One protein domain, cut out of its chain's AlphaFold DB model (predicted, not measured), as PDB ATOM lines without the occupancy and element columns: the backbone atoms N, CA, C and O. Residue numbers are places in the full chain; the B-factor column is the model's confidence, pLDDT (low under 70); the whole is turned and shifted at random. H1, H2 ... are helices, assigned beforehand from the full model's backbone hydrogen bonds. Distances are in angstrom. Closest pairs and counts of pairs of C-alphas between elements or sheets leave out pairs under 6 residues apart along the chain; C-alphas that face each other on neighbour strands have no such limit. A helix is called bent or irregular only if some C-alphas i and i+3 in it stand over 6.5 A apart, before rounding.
ATOM      1  N   PRO A   9      12.561  84.875  26.703       88.88
ATOM      2  CA  PRO A   9      12.292  86.276  26.444       88.88
ATOM      3  C   PRO A   9      11.967  87.041  27.739       88.88
ATOM      4  O   PRO A   9      11.168  86.553  28.547       88.88
ATOM      5  N   PRO A  10      12.479  88.273  27.925       84.25
ATOM      6  CA  PRO A  10      12.179  89.082  29.111       84.25
ATOM      7  C   PRO A  10      10.675  89.294  29.351       84.25
ATOM      8  O   PRO A  10      10.227  89.399  30.494       84.25
ATOM      9  N   TRP A  11       9.867  89.313  28.283       88.81
ATOM     10  CA  TRP A  11       8.408  89.408  28.382       88.81
ATOM     11  C   TRP A  11       7.785  88.173  29.044       88.81
ATOM     12  O   TRP A  11       6.835  88.316  29.809       88.81
ATOM     13  N   LEU A  12       8.331  86.979  28.794       88.44
ATOM     14  CA  LEU A  12       7.825  85.718  29.326       88.44
ATOM     15  C   LEU A  12       8.140  85.595  30.817       88.44
ATOM     16  O   LEU A  12       7.285  85.176  31.590       88.44
ATOM     17  N   ILE A  13       9.327  86.039  31.236       87.56
ATOM     18  CA  ILE A  13       9.679  86.126  32.659       87.56
ATOM     19  C   ILE A  13       8.691  87.060  33.366       87.56
ATOM     20  O   ILE A  13       8.055  86.657  34.335       87.56
ATOM     21  N   ASN A  14       8.466  88.262  32.826       85.94
ATOM     22  CA  ASN A  14       7.494  89.211  33.375       85.94
ATOM     23  C   ASN A  14       6.058  88.664  33.384       85.94
ATOM     24  O   ASN A  14       5.301  88.940  34.317       85.94
ATOM     25  N   PHE A  15       5.677  87.892  32.367       87.38
ATOM     26  CA  PHE A  15       4.379  87.233  32.295       87.38
ATOM     27  C   PHE A  15       4.233  86.179  33.396       87.38
ATOM     28  O   PHE A  15       3.299  86.264  34.191       87.38
ATOM     29  N   ILE A  16       5.182  85.245  33.517       83.62
ATOM     30  CA  ILE A  16       5.159  84.200  34.549       83.62
ATOM     31  C   ILE A  16       5.209  84.829  35.943       83.62
ATOM     32  O   ILE A  16       4.433  84.429  36.806       83.62
ATOM     33  N   SER A  17       6.037  85.853  36.163       83.69
ATOM     34  CA  SER A  17       6.083  86.576  37.439       83.69
ATOM     35  C   SER A  17       4.726  87.176  37.799       83.69
ATOM     36  O   SER A  17       4.285  87.016  38.933       83.69
ATOM     37  N   ARG A  18       4.024  87.810  36.850       81.12
ATOM     38  CA  ARG A  18       2.681  88.374  37.078       81.12
ATOM     39  C   ARG A  18       1.637  87.301  37.345       81.12
ATOM     40  O   ARG A  18       0.774  87.519  38.188       81.12
ATOM     41  N   GLN A  19       1.734  86.151  36.683       79.12
ATOM     42  CA  GLN A  19       0.834  85.038  36.962       79.12
ATOM     43  C   GLN A  19       1.115  84.412  38.327       79.12
ATOM     44  O   GLN A  19       0.174  84.161  39.067       79.12
ATOM     45  N   LEU A  20       2.380  84.242  38.721       79.81
ATOM     46  CA  LEU A  20       2.750  83.686  40.025       79.81
ATOM     47  C   LEU A  20       2.345  84.611  41.186       79.81
ATOM     48  O   LEU A  20       1.750  84.143  42.158       79.81
ATOM     49  N   ILE A  21       2.624  85.918  41.059       73.94
ATOM     50  CA  ILE A  21       2.256  86.951  42.045       73.94
ATOM     51  C   ILE A  21       0.746  87.221  42.058       73.94
ATOM     52  O   ILE A  21       0.195  87.552  43.103       73.94
ATOM     53  N   GLY A  22       0.076  87.109  40.909       75.12
ATOM     54  CA  GLY A  22      -1.337  87.441  40.767       75.12
ATOM     55  C   GLY A  22      -2.262  86.329  41.257       75.12
ATOM     56  O   GLY A  22      -2.964  86.479  42.257       75.12
ATOM     57  N   SER A  23      -2.295  85.211  40.533       70.62
ATOM     58  CA  SER A  23      -3.305  84.150  40.699       70.62
ATOM     59  C   SER A  23      -2.709  82.760  40.940       70.62
ATOM     60  O   SER A  23      -3.361  81.904  41.543       70.62
ATOM     61  N   GLY A  24      -1.455  82.540  40.546       77.00
ATOM     62  CA  GLY A  24      -0.748  81.267  40.639       77.00
ATOM     63  C   GLY A  24      -0.570  80.790  42.075       77.00
ATOM     64  O   GLY A  24      -0.787  79.612  42.351       77.00
ATOM     65  N   HIS A  25      -0.289  81.697  43.018       78.62
ATOM     66  CA  HIS A  25      -0.223  81.341  44.439       78.62
ATOM     67  C   HIS A  25      -1.563  80.809  44.976       78.62
ATOM     68  O   HIS A  25      -1.575  79.843  45.734       78.62
ATOM     69  N   LYS A  26      -2.703  81.385  44.563       78.19
ATOM     70  CA  LYS A  26      -4.033  80.923  45.003       78.19
ATOM     71  C   LYS A  26      -4.364  79.538  44.452       78.19
ATOM     72  O   LYS A  26      -4.911  78.714  45.179       78.19
ATOM     73  N   LEU A  27      -4.012  79.271  43.193       77.94
ATOM     74  CA  LEU A  27      -4.193  77.951  42.588       77.94
ATOM     75  C   LEU A  27      -3.302  76.903  43.267       77.94
ATOM     76  O   LEU A  27      -3.784  75.830  43.623       77.94
ATOM     77  N   TYR A  28      -2.033  77.241  43.514       76.81
ATOM     78  CA  TYR A  28      -1.103  76.388  44.253       76.81
ATOM     79  C   TYR A  28      -1.606  76.097  45.670       76.81
ATOM     80  O   TYR A  28      -1.651  74.943  46.083       76.81
ATOM     81  N   GLN A  29      -2.064  77.121  46.394       78.56
ATOM     82  CA  GLN A  29      -2.616  76.963  47.735       78.56
ATOM     83  C   GLN A  29      -3.852  76.057  47.735       78.56
ATOM     84  O   GLN A  29      -3.975  75.221  48.623       78.56
ATOM     85  N   LYS A  30      -4.731  76.177  46.732       81.19
ATOM     86  CA  LYS A  30      -5.926  75.334  46.604       81.19
ATOM     87  C   LYS A  30      -5.562  73.876  46.314       81.19
ATOM     88  O   LYS A  30      -6.089  72.987  46.966       81.19
ATOM     89  N   ALA A  31      -4.616  73.634  45.408       79.81
ATOM     90  CA  ALA A  31      -4.139  72.288  45.090       79.81
ATOM     91  C   ALA A  31      -3.411  71.625  46.278       79.81
ATOM     92  O   ALA A  31      -3.631  70.453  46.584       79.81
ATOM     93  N   VAL A  32      -2.569  72.380  46.989       76.25
ATOM     94  CA  VAL A  32      -1.881  71.880  48.186       76.25
ATOM     95  C   VAL A  32      -2.861  71.674  49.335       76.25
ATOM     96  O   VAL A  32      -2.723  70.688  50.051       76.25
ATOM     97  N   SER A  33      -3.876  72.532  49.511       71.00
ATOM     98  CA  SER A  33      -4.867  72.325  50.571       71.00
ATOM     99  C   SER A  33      -5.724  71.092  50.313       71.00
ATOM    100  O   SER A  33      -5.995  70.368  51.260       71.00
ATOM    101  N   THR A  34      -6.106  70.816  49.061       70.06
ATOM    102  CA  THR A  34      -6.875  69.607  48.730       70.06
ATOM    103  C   THR A  34      -6.081  68.337  49.009       70.06
ATOM    104  O   THR A  34      -6.608  67.401  49.600       70.06
ATOM    105  N   VAL A  35      -4.786  68.320  48.680       67.69
ATOM    106  CA  VAL A  35      -3.911  67.189  49.034       67.69
ATOM    107  C   VAL A  35      -3.714  67.116  50.552       67.69
ATOM    108  O   VAL A  35      -3.716  66.028  51.121       67.69
ATOM    109  N   ALA A  36      -3.636  68.267  51.230       63.12
ATOM    110  CA  ALA A  36      -3.493  68.336  52.680       63.12
ATOM    111  C   ALA A  36      -4.689  67.808  53.472       63.12
ATOM    112  O   ALA A  36      -4.514  67.389  54.616       63.12
ATOM    113  N   THR A  37      -5.886  67.865  52.894       63.00
ATOM    114  CA  THR A  37      -7.123  67.403  53.536       63.00
ATOM    115  C   THR A  37      -7.448  65.945  53.243       63.00
ATOM    116  O   THR A  37      -8.181  65.339  54.014       63.00
ATOM    117  N   CYS A  38      -6.938  65.389  52.143       61.84
ATOM    118  CA  CYS A  38      -7.276  64.032  51.714       61.84
ATOM    119  C   CYS A  38      -6.415  62.939  52.363       61.84
ATOM    120  O   CYS A  38      -6.842  61.789  52.389       61.84
ATOM    121  N   ASP A  39      -5.229  63.277  52.874       73.69
ATOM    122  CA  ASP A  39      -4.268  62.301  53.395       73.69
ATOM    123  C   ASP A  39      -3.838  62.649  54.834       73.69
ATOM    124  O   ASP A  39      -3.207  63.679  55.108       73.69
ATOM    125  N   GLU A  40      -4.191  61.771  55.777       76.44
ATOM    126  CA  GLU A  40      -3.881  61.938  57.199       76.44
ATOM    127  C   GLU A  40      -2.376  61.840  57.496       76.44
ATOM    128  O   GLU A  40      -1.881  62.551  58.383       76.44
ATOM    129  N   ASP A  41      -1.629  61.032  56.737       78.06
ATOM    130  CA  ASP A  41      -0.173  60.925  56.863       78.06
ATOM    131  C   ASP A  41       0.502  62.204  56.360       78.06
ATOM    132  O   ASP A  41       1.428  62.726  56.998       78.06
ATOM    133  N   TYR A  42      -0.028  62.799  55.289       73.75
ATOM    134  CA  TYR A  42       0.420  64.099  54.794       73.75
ATOM    135  C   TYR A  42       0.118  65.237  55.789       73.75
ATOM    136  O   TYR A  42       0.995  66.058  56.086       73.75
ATOM    137  N   LYS A  43      -1.079  65.269  56.400       75.12
ATOM    138  CA  LYS A  43      -1.426  66.244  57.458       75.12
ATOM    139  C   LYS A  43      -0.502  66.118  58.674       75.12
ATOM    140  O   LYS A  43      -0.107  67.126  59.275       75.12
ATOM    141  N   LYS A  44      -0.122  64.889  59.035       79.50
ATOM    142  CA  LYS A  44       0.835  64.603  60.113       79.50
ATOM    143  C   LYS A  44       2.253  65.059  59.757       79.50
ATOM    144  O   LYS A  44       2.901  65.679  60.600       79.50
ATOM    145  N   ALA A  45       2.703  64.852  58.520       76.56
ATOM    146  CA  ALA A  45       3.989  65.365  58.035       76.56
ATOM    147  C   ALA A  45       4.034  66.905  58.047       76.56
ATOM    148  O   ALA A  45       5.024  67.506  58.465       76.56
ATOM    149  N   LEU A  46       2.924  67.561  57.700       70.75
ATOM    150  CA  LEU A  46       2.786  69.016  57.771       70.75
ATOM    151  C   LEU A  46       2.723  69.574  59.200       70.75
ATOM    152  O   LEU A  46       2.920  70.779  59.386       70.75
ATOM    153  N   ARG A  47       2.448  68.753  60.220       70.00
ATOM    154  CA  ARG A  47       2.564  69.145  61.639       70.00
ATOM    155  C   ARG A  47       4.009  69.183  62.137       70.00
ATOM    156  O   ARG A  47       4.229  69.610  63.268       70.00
ATOM    157  N   ALA A  48       4.984  68.789  61.315       79.19
ATOM    158  CA  ALA A  48       6.391  68.889  61.673       79.19
ATOM    159  C   ALA A  48       6.776  70.338  62.050       79.19
ATOM    160  O   ALA A  48       6.280  71.295  61.440       79.19
ATOM    161  N   PRO A  49       7.689  70.518  63.021       71.56
ATOM    162  CA  PRO A  49       8.016  71.824  63.601       71.56
ATOM    163  C   PRO A  49       8.480  72.872  62.574       71.56
ATOM    164  O   PRO A  49       8.248  74.063  62.767       71.56
ATOM    165  N   LEU A  50       9.072  72.443  61.454       70.44
ATOM    166  CA  LEU A  50       9.478  73.335  60.362       70.44
ATOM    167  C   LEU A  50       8.282  73.980  59.639       70.44
ATOM    168  O   LEU A  50       8.308  75.176  59.363       70.44
ATOM    169  N   TYR A  51       7.216  73.220  59.381       65.56
ATOM    170  CA  TYR A  51       6.014  73.719  58.704       65.56
ATOM    171  C   TYR A  51       5.040  74.408  59.663       65.56
ATOM    172  O   TYR A  51       4.352  75.350  59.263       65.56
ATOM    173  N   ALA A  52       5.004  73.983  60.931       69.31
ATOM    174  CA  ALA A  52       4.209  74.632  61.974       69.31
ATOM    175  C   ALA A  52       4.589  76.112  62.126       69.31
ATOM    176  O   ALA A  52       3.724  76.986  62.081       69.31
ATOM    177  N   ARG A  53       5.897  76.390  62.172       69.88
ATOM    178  CA  ARG A  53       6.434  77.744  62.303       69.88
ATOM    179  C   ARG A  53       6.046  78.647  61.128       69.88
ATOM    180  O   ARG A  53       5.682  79.792  61.341       69.88
ATOM    181  N   ILE A  54       6.077  78.141  59.893       73.38
ATOM    182  CA  ILE A  54       5.711  78.921  58.697       73.38
ATOM    183  C   ILE A  54       4.213  79.273  58.701       73.38
ATOM    184  O   ILE A  54       3.858  80.399  58.352       73.38
ATOM    185  N   ARG A  55       3.340  78.351  59.137       65.75
ATOM    186  CA  ARG A  55       1.892  78.609  59.241       65.75
ATOM    187  C   ARG A  55       1.546  79.627  60.322       65.75
ATOM    188  O   ARG A  55       0.694  80.478  60.081       65.75
ATOM    189  N   GLU A  56       2.219  79.580  61.469       66.19
ATOM    190  CA  GLU A  56       2.022  80.558  62.551       66.19
ATOM    191  C   GLU A  56       2.327  81.996  62.109       66.19
ATOM    192  O   GLU A  56       1.698  82.934  62.592       66.19
ATOM    193  N   TYR A  57       3.237  82.185  61.147       61.44
ATOM    194  CA  TYR A  57       3.534  83.509  60.596       61.44
ATOM    195  C   TYR A  57       2.560  83.975  59.499       61.44
ATOM    196  O   TYR A  57       2.594  85.152  59.142       61.44
ATOM    197  N   GLN A  58       1.703  83.100  58.956       57.38
ATOM    198  CA  GLN A  58       0.839  83.414  57.805       57.38
ATOM    199  C   GLN A  58      -0.655  83.575  58.135       57.38
ATOM    200  O   GLN A  58      -1.408  83.985  57.254       57.38
TER     201      GLN A  58
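This is residues 9 to 58 of the 227 residues of an uncharacterized protein of Brachypodium distachyon (UniProt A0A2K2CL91). An open hook: one long bent helix, H1, makes the length, and after its last residue, Cys 38, the backbone turns a corner into short H2, then another into short H3. The printed part has 50 residues with three named helices, H1 H2 H3, and no named strand; the class is all helix. It is only just extended, close to loose, with a radius of gyration of the C-alphas of 14.7 A and spans of 41 by 23 by 16 A.

H1, residues 10 to 38, begins at C-alpha 10 (12.179, 89.082, 29.111). By its hydrogen bonds it was assigned as one helix, but it is bent: C-alphas 22 and 25 are 7.2 A apart. Its arms are H1a, residues 10 to 22, 17.9 A, and H1b, residues 25 to 38, 20.1 A. H2 is residues 40 to 46, 9.7 A. H3, residues 49 to 56, 10.6 A, ends at C-alpha 56 (2.022, 80.558, 62.551).

H1a and H1b stand at a steep tilt of 51 degrees. H1b, with residues 35 to 37 alone, touches H2 only at the corner; their closest C-alphas, of Ala 36 and Lys 43, are 5.6 A apart. They run opposite ways at a steep tilt of 46 degrees. H2 and H3 are close but not clearly touching, about perpendicular at 82 degrees; their closest C-alphas, of Leu 46 and Ala 52, are 7.2 A apart. H3 is apart from H1a and H1b. Every O i to N i+4 pair is within hydrogen-bond range in H1a, H1b and H2, and 3 of 4 in H3.

The C-alphas farthest apart, of Pro 9 and Glu 40, are 42.4 A apart. The printed part has no cut, and both links are tight. The pLDDT is under 70 at residues 35 to 38, 51 to 53 and 55 to 58.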